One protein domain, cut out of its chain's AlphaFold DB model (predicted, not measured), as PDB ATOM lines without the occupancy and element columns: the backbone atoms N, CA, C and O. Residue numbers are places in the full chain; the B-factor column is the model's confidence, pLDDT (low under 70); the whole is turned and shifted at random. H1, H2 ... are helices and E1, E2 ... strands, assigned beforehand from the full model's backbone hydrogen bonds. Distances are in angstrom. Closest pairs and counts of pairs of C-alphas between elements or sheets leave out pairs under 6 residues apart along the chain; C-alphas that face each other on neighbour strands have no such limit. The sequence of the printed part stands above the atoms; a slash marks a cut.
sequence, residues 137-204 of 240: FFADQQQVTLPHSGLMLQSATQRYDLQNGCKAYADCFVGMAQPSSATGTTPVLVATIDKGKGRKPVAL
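Overview. This is residues 137 to 204 of the 240 residues of an uncharacterized protein of Mesorhizobium sp (UniProt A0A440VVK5). A long two-stranded hairpin, E1 and E2, reaches like an arm from a small head of loops, and the arm makes most of the model's length. In the head, residues 162 to 186 wind without a named element beside the E2 end of the hairpin, the one short helix H1 lies over one side of these loops, and residues 196 to 204 run back past them as a tail. The printed part has 68 residues with two named strands and one named helix, in the order E1, E2, H1; the sheet is E1 - E2, antiparallel. The class is mixed, helices and strands, with 28 residues, under half, in named elements. The whole is only just loose, close to compact, with a radius of gyration of the C-alphas of 13.6 A, and elongated, with spans of 41 by 25 by 16 A.

Along the chain. Find C-alpha 137 at (-23.850, -48.727, 67.015); from there strand E1, residues 137 to 145, runs 23.1 A to Thr 145. Go on to C-alpha 152 at (-7.221, -58.459, 76.332), where strand E2, residues 152 to 161, begins its 26.8 A to Asp 161. Helix H1, residues 187 to 195, is 12.3 A long and ends at C-alpha 195, at (-28.090, -37.734, 89.923).

Arrangement. Look first at the hairpin of E1 and E2, antiparallel neighbours with 157 degrees between their N-to-C directions. Near the short link, C-alphas 145 and 152 face each other at 4.4 A, and N 144 and O 153 are within hydrogen-bond range at 2.9 A. At the other end, C-alphas 137 and 160 face each other at 5.3 A, and N 160 and O 137 are within hydrogen-bond range at 2.8 A. Between these places E1 bends by 63 degrees at Asp 140, and C-alphas 139, 140 and 141 face C-alpha 156, at 4.5 A, 5.4 A and 4.1 A. Now move to H1, which is apart from E1. In H1 every O i to N i+4 pair is within hydrogen-bond range.

Size, cuts and confidence. Look at His 148, in the link of 6 residues between E1 and E2, and at Leu 204: their C-alphas are the two farthest apart, 43.7 A. The first and last printed C-alphas, those of Phe 137 and Leu 204, are 14.1 A apart. The link from E2 to H1 is long, with 25 residues, residues 162 to 186, whose C-alphas lie 2 to 16 A from the mean of all C-alphas. The printed part has no cut. Its mean pLDDT is 93.3, and no printed residue is under 70.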
ATOM      1  N   PHE A 137     -25.077 -47.955  66.800       96.31
ATOM      2  CA  PHE A 137     -23.850 -48.727  67.015       96.31
ATOM      3  C   PHE A 137     -23.711 -49.176  68.473       96.31
ATOM      4  O   PHE A 137     -24.520 -48.816  69.325       96.31
ATOM      5  N   PHE A 138     -22.708 -50.009  68.754       95.38
ATOM      6  CA  PHE A 138     -22.369 -50.436  70.112       95.38
ATOM      7  C   PHE A 138     -21.049 -49.796  70.544       95.38
ATOM      8  O   PHE A 138     -20.087 -49.780  69.776       95.38
ATOM      9  N   ALA A 139     -20.993 -49.299  71.779       93.44
ATOM     10  CA  ALA A 139     -19.792 -48.745  72.398       93.44
ATOM     11  C   ALA A 139     -19.717 -49.112  73.898       93.44
ATOM     12  O   ALA A 139     -20.133 -50.209  74.278       93.44
ATOM     13  N   ASP A 140     -19.106 -48.243  74.717       86.50
ATOM     14  CA  ASP A 140     -18.787 -48.462  76.140       86.50
ATOM     15  C   ASP A 140     -18.108 -49.803  76.398       86.50
ATOM     16  O   ASP A 140     -18.655 -50.734  76.991       86.50
ATOM     17  N   GLN A 141     -16.885 -49.894  75.891       81.62
ATOM     18  CA  GLN A 141     -16.118 -51.124  75.897       81.62
ATOM     19  C   GLN A 141     -15.803 -51.589  77.320       81.62
ATOM     20  O   GLN A 141     -15.302 -50.828  78.149       81.62
ATOM     21  N   GLN A 142     -16.012 -52.876  77.569       82.00
ATOM     22  CA  GLN A 142     -15.436 -53.576  78.706       82.00
ATOM     23  C   GLN A 142     -14.218 -54.375  78.262       82.00
ATOM     24  O   GLN A 142     -14.238 -55.042  77.226       82.00
ATOM     25  N   GLN A 143     -13.150 -54.295  79.053       87.31
ATOM     26  CA  GLN A 143     -11.960 -55.106  78.840       87.31
ATOM     27  C   GLN A 143     -12.181 -56.491  79.443       87.31
ATOM     28  O   GLN A 143     -12.518 -56.617  80.619       87.31
ATOM     29  N   VAL A 144     -11.979 -57.521  78.630       89.44
ATOM     30  CA  VAL A 144     -12.061 -58.920  79.041       89.44
ATOM     31  C   VAL A 144     -10.711 -59.563  78.776       89.44
ATOM     32  O   VAL A 144     -10.280 -59.659  77.627       89.44
ATOM     33  N   THR A 145     -10.042 -60.008  79.836       94.50
ATOM     34  CA  THR A 145      -8.787 -60.758  79.725       94.50
ATOM     35  C   THR A 145      -9.094 -62.244  79.632       94.50
ATOM     36  O   THR A 145      -9.723 -62.814  80.524       94.50
ATOM     37  N   LEU A 146      -8.651 -62.884  78.553       93.38
ATOM     38  CA  LEU A 146      -8.853 -64.312  78.343       93.38
ATOM     39  C   LEU A 146      -7.983 -65.123  79.322       93.38
ATOM     40  O   LEU A 146      -6.765 -64.931  79.348       93.38
ATOM     41  N   PRO A 147      -8.568 -66.061  80.090       92.44
ATOM     42  CA  PRO A 147      -7.905 -66.676  81.243       92.44
ATOM     43  C   PRO A 147      -6.688 -67.538  80.889       92.44
ATOM     44  O   PRO A 147      -5.801 -67.703  81.719       92.44
ATOM     45  N   HIS A 148      -6.627 -68.081  79.671       94.25
ATOM     46  CA  HIS A 148      -5.547 -68.985  79.261       94.25
ATOM     47  C   HIS A 148      -4.481 -68.323  78.383       94.25
ATOM     48  O   HIS A 148      -3.325 -68.725  78.435       94.25
ATOM     49  N   SER A 149      -4.843 -67.320  77.577       95.56
ATOM     50  CA  SER A 149      -3.901 -66.649  76.670       95.56
ATOM     51  C   SER A 149      -3.404 -65.301  77.187       95.56
ATOM     52  O   SER A 149      -2.438 -64.769  76.648       95.56
ATOM     53  N   GLY A 150      -4.077 -64.713  78.182       94.62
ATOM     54  CA  GLY A 150      -3.794 -63.357  78.655       94.62
ATOM     55  C   GLY A 150      -4.156 -62.255  77.652       94.62
ATOM     56  O   GLY A 150      -3.888 -61.085  77.916       94.62
ATOM     57  N   LEU A 151      -4.768 -62.595  76.510       95.44
ATOM     58  CA  LEU A 151      -5.207 -61.608  75.524       95.44
ATOM     59  C   LEU A 151      -6.322 -60.740  76.107       95.44
ATOM     60  O   LEU A 151      -7.291 -61.258  76.663       95.44
ATOM     61  N   MET A 152      -6.204 -59.427  75.932       92.88
ATOM     62  CA  MET A 152      -7.221 -58.459  76.332       92.88
ATOM     63  C   MET A 152      -8.096 -58.102  75.131       92.88
ATOM     64  O   MET A 152      -7.616 -57.535  74.149       92.88
ATOM     65  N   LEU A 153      -9.383 -58.418  75.222       90.31
ATOM     66  CA  LEU A 153     -10.396 -58.028  74.248       90.31
ATOM     67  C   LEU A 153     -11.171 -56.815  74.759       90.31
ATOM     68  O   LEU A 153     -11.416 -56.689  75.957       90.31
ATOM     69  N   GLN A 154     -11.592 -55.943  73.848       87.81
ATOM     70  CA  GLN A 154     -12.514 -54.847  74.141       87.81
ATOM     71  C   GLN A 154     -13.891 -55.201  73.584       87.81
ATOM     72  O   GLN A 154     -14.091 -55.221  72.372       87.81
ATOM     73  N   SER A 155     -14.841 -55.495  74.469       86.75
ATOM     74  CA  SER A 155     -16.216 -55.824  74.096       86.75
ATOM     75  C   SER A 155     -17.102 -54.601  74.275       86.75
ATOM     76  O   SER A 155     -17.301 -54.157  75.401       86.75
ATOM     77  N   ALA A 156     -17.648 -54.060  73.188       92.06
ATOM     78  CA  ALA A 156     -18.669 -53.017  73.252       92.06
ATOM     79  C   ALA A 156     -19.993 -53.622  73.742       92.06
ATOM     80  O   ALA A 156     -20.527 -54.528  73.102       92.06
ATOM     81  N   THR A 157     -20.499 -53.172  74.891       91.50
ATOM     82  CA  THR A 157     -21.652 -53.805  75.558       91.50
ATOM     83  C   THR A 157     -22.913 -52.955  75.556       91.50
ATOM     84  O   THR A 157     -23.971 -53.465  75.916       91.50
ATOM     85  N   GLN A 158     -22.830 -51.684  75.152       95.50
ATOM     86  CA  GLN A 158     -23.956 -50.757  75.263       95.50
ATOM     87  C   GLN A 158     -24.307 -50.140  73.918       95.50
ATOM     88  O   GLN A 158     -23.428 -49.743  73.150       95.50
ATOM     89  N   ARG A 159     -25.606 -50.053  73.634       96.44
ATOM     90  CA  ARG A 159     -26.133 -49.513  72.383       96.44
ATOM     91  C   ARG A 159     -26.226 -47.989  72.415       96.44
ATOM     92  O   ARG A 159     -26.625 -47.379  73.407       96.44
ATOM     93  N   TYR A 160     -25.923 -47.391  71.276       97.31
ATOM     94  CA  TYR A 160     -26.140 -45.991  70.951       97.31
ATOM     95  C   TYR A 160     -27.111 -45.961  69.775       97.31
ATOM     96  O   TYR A 160     -26.737 -46.331  68.671       97.31
ATOM     97  N   ASP A 161     -28.367 -45.579  70.012       96.94
ATOM     98  CA  ASP A 161     -29.403 -45.430  68.981       96.94
ATOM     99  C   ASP A 161     -29.719 -43.942  68.805       96.94
ATOM    100  O   ASP A 161     -30.573 -43.384  69.499       96.94
ATOM    101  N   LEU A 162     -28.986 -43.303  67.888       97.31
ATOM    102  CA  LEU A 162     -29.116 -41.878  67.579       97.31
ATOM    103  C   LEU A 162     -30.376 -41.571  66.770       97.31
ATOM    104  O   LEU A 162     -30.753 -40.409  66.644       97.31
ATOM    105  N   GLN A 163     -31.008 -42.596  66.195       95.88
ATOM    106  CA  GLN A 163     -32.145 -42.425  65.303       95.88
ATOM    107  C   GLN A 163     -33.466 -42.377  66.068       95.88
ATOM    108  O   GLN A 163     -34.296 -41.500  65.823       95.88
ATOM    109  N   ASN A 164     -33.655 -43.288  67.025       94.94
ATOM    110  CA  ASN A 164     -34.919 -43.412  67.754       94.94
ATOM    111  C   ASN A 164     -34.798 -43.050  69.240       94.94
ATOM    112  O   ASN A 164     -35.784 -43.147  69.977       94.94
ATOM    113  N   GLY A 165     -33.622 -42.605  69.689       93.00
ATOM    114  CA  GLY A 165     -33.386 -42.182  71.065       93.00
ATOM    115  C   GLY A 165     -33.522 -43.311  72.062       93.00
ATOM    116  O   GLY A 165     -34.050 -43.083  73.150       93.00
ATOM    117  N   CYS A 166     -33.097 -44.521  71.696       95.44
ATOM    118  CA  CYS A 166     -33.096 -45.676  72.589       95.44
ATOM    119  C   CYS A 166     -34.483 -46.037  73.152       95.44
ATOM    120  O   CYS A 166     -34.584 -46.619  74.226       95.44
ATOM    121  N   LYS A 167     -35.574 -45.695  72.453       95.19
ATOM    122  CA  LYS A 167     -36.945 -45.976  72.923       95.19
ATOM    123  C   LYS A 167     -37.289 -47.465  72.933       95.19
ATOM    124  O   LYS A 167     -38.090 -47.896  73.752       95.19
ATOM    125  N   ALA A 168     -36.713 -48.229  72.008       94.94
ATOM    126  CA  ALA A 168     -37.047 -49.636  71.790       94.94
ATOM    127  C   ALA A 168     -36.076 -50.616  72.474       94.94
ATOM    128  O   ALA A 168     -36.222 -51.827  72.313       94.94
ATOM    129  N   TYR A 169     -35.071 -50.117  73.200       95.56
ATOM    130  CA  TYR A 169     -33.940 -50.922  73.647       95.56
ATOM    131  C   TYR A 169     -33.649 -50.728  75.132       95.56
ATOM    132  O   TYR A 169     -33.649 -49.610  75.638       95.56
ATOM    133  N   ALA A 170     -33.354 -51.836  75.813       95.25
ATOM    134  CA  ALA A 170     -32.977 -51.868  77.226       95.25
ATOM    135  C   ALA A 170     -31.458 -52.026  77.440       95.25
ATOM    136  O   ALA A 170     -31.010 -52.111  78.577       95.25
ATOM    137  N   ASP A 171     -30.666 -52.078  76.364       95.62
ATOM    138  CA  ASP A 171     -29.206 -52.259  76.374       95.62
ATOM    139  C   ASP A 171     -28.442 -50.957  76.062       95.62
ATOM    140  O   ASP A 171     -27.232 -50.971  75.856       95.62
ATOM    141  N   CYS A 172     -29.128 -49.810  76.039       96.44
ATOM    142  CA  CYS A 172     -28.503 -48.534  75.699       96.44
ATOM    143  C   CYS A 172     -27.597 -47.966  76.799       96.44
ATOM    144  O   CYS A 172     -27.797 -48.249  77.983       96.44
ATOM    145  N   PHE A 173     -26.664 -47.091  76.408       96.38
ATOM    146  CA  PHE A 173     -25.918 -46.253  77.351       96.38
ATOM    147  C   PHE A 173     -26.856 -45.289  78.086       96.38
ATOM    148  O   PHE A 173     -27.623 -44.542  77.470       96.38
ATOM    149  N   VAL A 174     -26.780 -45.258  79.417       95.38
ATOM    150  CA  VAL A 174     -27.693 -44.483  80.271       95.38
ATOM    151  C   VAL A 174     -27.687 -42.990  79.964       95.38
ATOM    152  O   VAL A 174     -28.739 -42.357  79.998       95.38
ATOM    153  N   GLY A 175     -26.543 -42.417  79.575       95.00
ATOM    154  CA  GLY A 175     -26.468 -41.003  79.205       95.00
ATOM    155  C   GLY A 175     -27.332 -40.639  77.990       95.00
ATOM    156  O   GLY A 175     -27.662 -39.465  77.819       95.00
ATOM    157  N   MET A 176     -27.736 -41.617  77.182       94.81
ATOM    158  CA  MET A 176     -28.536 -41.433  75.966       94.81
ATOM    159  C   MET A 176     -29.893 -42.137  76.010       94.81
ATOM    160  O   MET A 176     -30.707 -41.966  75.105       94.81
ATOM    161  N   ALA A 177     -30.154 -42.928  77.046       95.50
ATOM    162  CA  ALA A 177     -31.402 -43.656  77.186       95.50
ATOM    163  C   ALA A 177     -32.571 -42.728  77.546       95.50
ATOM    164  O   ALA A 177     -32.389 -41.658  78.133       95.50
ATOM    165  N   GLN A 178     -33.793 -43.169  77.242       94.69
ATOM    166  CA  GLN A 178     -35.002 -42.496  77.711       94.69
ATOM    167  C   GLN A 178     -35.035 -42.428  79.252       94.69
ATOM    168  O   GLN A 178     -34.509 -43.328  79.929       94.69
ATOM    169  N   PRO A 179     -35.662 -41.385  79.829       91.06
ATOM    170  CA  PRO A 179     -35.923 -41.332  81.262       91.06
ATOM    171  C   PRO A 179     -36.589 -42.624  81.750       91.06
ATOM    172  O   PRO A 179     -37.464 -43.170  81.080       91.06
ATOM    173  N   SER A 180     -36.143 -43.126  82.902       86.06
ATOM    174  CA  SER A 180     -36.689 -44.324  83.564       86.06
ATOM    175  C   SER A 180     -36.605 -45.647  82.786       86.06
ATOM    176  O   SER A 180     -37.075 -46.665  83.285       86.06
ATOM    177  N   SER A 181     -36.001 -45.678  81.594       91.88
ATOM    178  CA  SER A 181     -35.814 -46.927  80.844       91.88
ATOM    179  C   SER A 181     -34.700 -47.786  81.438       91.88
ATOM    180  O   SER A 181     -33.745 -47.266  82.021       91.88
ATOM    181  N   ALA A 182     -34.804 -49.104  81.272       92.75
ATOM    182  CA  ALA A 182     -33.686 -50.007  81.531       92.75
ATOM    183  C   ALA A 182     -32.521 -49.710  80.566       92.75
ATOM    184  O   ALA A 182     -32.729 -49.181  79.473       92.75
ATOM    185  N   THR A 183     -31.295 -50.009  80.992       95.69
ATOM    186  CA  THR A 183     -30.066 -49.662  80.261       95.69
ATOM    187  C   THR A 183     -29.044 -50.788  80.341       95.69
ATOM    188  O   THR A 183     -29.017 -51.513  81.336       95.69
ATOM    189  N   GLY A 184     -28.132 -50.854  79.366       93.00
ATOM    190  CA  GLY A 184     -26.967 -51.750  79.402       93.00
ATOM    191  C   GLY A 184     -25.869 -51.279  80.365       93.00
ATOM    192  O   GLY A 184     -24.879 -51.972  80.583       93.00
ATOM    193  N   THR A 185     -26.029 -50.090  80.946       93.19
ATOM    194  CA  THR A 185     -25.103 -49.511  81.918       93.19
ATOM    195  C   THR A 185     -25.257 -50.131  83.311       93.19
ATOM    196  O   THR A 185     -26.363 -50.435  83.752       93.19
ATOM    197  N   THR A 186     -24.148 -50.272  84.045       91.69
ATOM    198  CA  THR A 186     -24.167 -50.819  85.410       91.69
ATOM    199  C   THR A 186     -25.008 -49.950  86.362       91.69
ATOM    200  O   THR A 186     -24.968 -48.720  86.254       91.69
ATOM    201  N   PRO A 187     -25.716 -50.536  87.351       92.25
ATOM    202  CA  PRO A 187     -26.590 -49.778  88.255       92.25
ATOM    203  C   PRO A 187     -25.895 -48.629  88.998       92.25
ATOM    204  O   PRO A 187     -26.488 -47.575  89.214       92.25
ATOM    205  N   VAL A 188     -24.619 -48.811  89.357       91.38
ATOM    206  CA  VAL A 188     -23.817 -47.772  90.021       91.38
ATOM    207  C   VAL A 188     -23.632 -46.564  89.103       91.38
ATOM    208  O   VAL A 188     -23.904 -45.438  89.510       91.38
ATOM    209  N   LEU A 189     -23.222 -46.792  87.851       90.69
ATOM    210  CA  LEU A 189     -23.008 -45.709  86.895       90.69
ATOM    211  C   LEU A 189     -24.334 -45.059  86.463       90.69
ATOM    212  O   LEU A 189     -24.374 -43.843  86.281       90.69
ATOM    213  N   VAL A 190     -25.426 -45.829  86.384       93.00
ATOM    214  CA  VAL A 190     -26.786 -45.292  86.203       93.00
ATOM    215  C   VAL A 190     -27.118 -44.288  87.302       93.00
ATOM    216  O   VAL A 190     -27.445 -43.144  86.998       93.00
ATOM    217  N   ALA A 191     -26.961 -44.672  88.573       92.69
ATOM    218  CA  ALA A 191     -27.262 -43.792  89.699       92.69
ATOM    219  C   ALA A 191     -26.401 -42.518  89.684       92.69
ATOM    220  O   ALA A 191     -26.906 -41.429  89.961       92.69
ATOM    221  N   THR A 192     -25.116 -42.634  89.327       94.50
ATOM    222  CA  THR A 192     -24.217 -41.481  89.174       94.50
ATOM    223  C   THR A 192     -24.675 -40.540  88.063       94.50
ATOM    224  O   THR A 192     -24.711 -39.326  88.270       94.50
ATOM    225  N   ILE A 193     -25.028 -41.069  86.889       93.44
ATOM    226  CA  ILE A 193     -25.450 -40.245  85.754       93.44
ATOM    227  C   ILE A 193     -26.811 -39.606  86.029       93.44
ATOM    228  O   ILE A 193     -26.937 -38.401  85.827       93.44
ATOM    229  N   ASP A 194     -27.778 -40.354  86.561       93.06
ATOM    230  CA  ASP A 194     -29.127 -39.853  86.848       93.06
ATOM    231  C   ASP A 194     -29.126 -38.738  87.909       93.06
ATOM    232  O   ASP A 194     -29.840 -37.751  87.746       93.06
ATOM    233  N   LYS A 195     -28.281 -38.832  88.950       92.62
ATOM    234  CA  LYS A 195     -28.090 -37.734  89.923       92.62
ATOM    235  C   LYS A 195     -27.289 -36.556  89.372       92.62
ATOM    236  O   LYS A 195     -27.414 -35.450  89.890       92.62
ATOM    237  N   GLY A 196     -26.393 -36.818  88.425       93.75
ATOM    238  CA  GLY A 196     -25.456 -35.840  87.893       93.75
ATOM    239  C   GLY A 196     -25.990 -35.167  86.638       93.75
ATOM    240  O   GLY A 196     -26.904 -34.349  86.674       93.75
ATOM    241  N   LYS A 197     -25.376 -35.495  85.501       91.31
ATOM    242  CA  LYS A 197     -25.674 -34.856  84.212       91.31
ATOM    243  C   LYS A 197     -27.020 -35.286  83.607       91.31
ATOM    244  O   LYS A 197     -27.449 -34.710  82.607       91.31
ATOM    245  N   GLY A 198     -27.661 -36.310  84.163       95.38
ATOM    246  CA  GLY A 198     -28.915 -36.882  83.689       95.38
ATOM    247  C   GLY A 198     -28.799 -37.586  82.337       95.38
ATOM    248  O   GLY A 198     -27.740 -37.622  81.692       95.38
ATOM    249  N   ARG A 199     -29.927 -38.131  81.885       95.50
ATOM    250  CA  ARG A 199     -30.070 -38.762  80.567       95.50
ATOM    251  C   ARG A 199     -30.525 -37.744  79.528       95.50
ATOM    252  O   ARG A 199     -31.351 -36.884  79.830       95.50
ATOM    253  N   LYS A 200     -30.002 -37.841  78.306       96.12
ATOM    254  CA  LYS A 200     -30.365 -36.960  77.188       96.12
ATOM    255  C   LYS A 200     -30.525 -37.772  75.903       96.12
ATOM    256  O   LYS A 200     -29.541 -37.957  75.197       96.12
ATOM    257  N   PRO A 201     -31.728 -38.260  75.582       96.06
ATOM    258  CA  PRO A 201     -31.943 -38.985  74.336       96.06
ATOM    259  C   PRO A 201     -31.615 -38.164  73.089       96.06
ATOM    260  O   PRO A 201     -31.819 -36.948  73.063       96.06
ATOM    261  N   VAL A 202     -31.146 -38.850  72.048       95.81
ATOM    262  CA  VAL A 202     -30.915 -38.282  70.712       95.81
ATOM    263  C   VAL A 202     -31.772 -39.019  69.692       95.81
ATOM    264  O   VAL A 202     -31.725 -40.239  69.631       95.81
ATOM    265  N   ALA A 203     -32.555 -38.289  68.909       96.69
ATOM    266  CA  ALA A 203     -33.412 -38.813  67.857       96.69
ATOM    267  C   ALA A 203     -33.295 -37.925  66.609       96.69
ATOM    268  O   ALA A 203     -33.981 -36.910  66.472       96.69
ATOM    269  N   LEU A 204     -32.406 -38.318  65.701       96.56
ATOM    270  CA  LEU A 204     -32.124 -37.645  64.437       96.56
ATOM    271  C   LEU A 204     -32.413 -38.554  63.247       96.56
ATOM    272  O   LEU A 204     -32.262 -39.767  63.317       96.56
TER     273      LEU A 204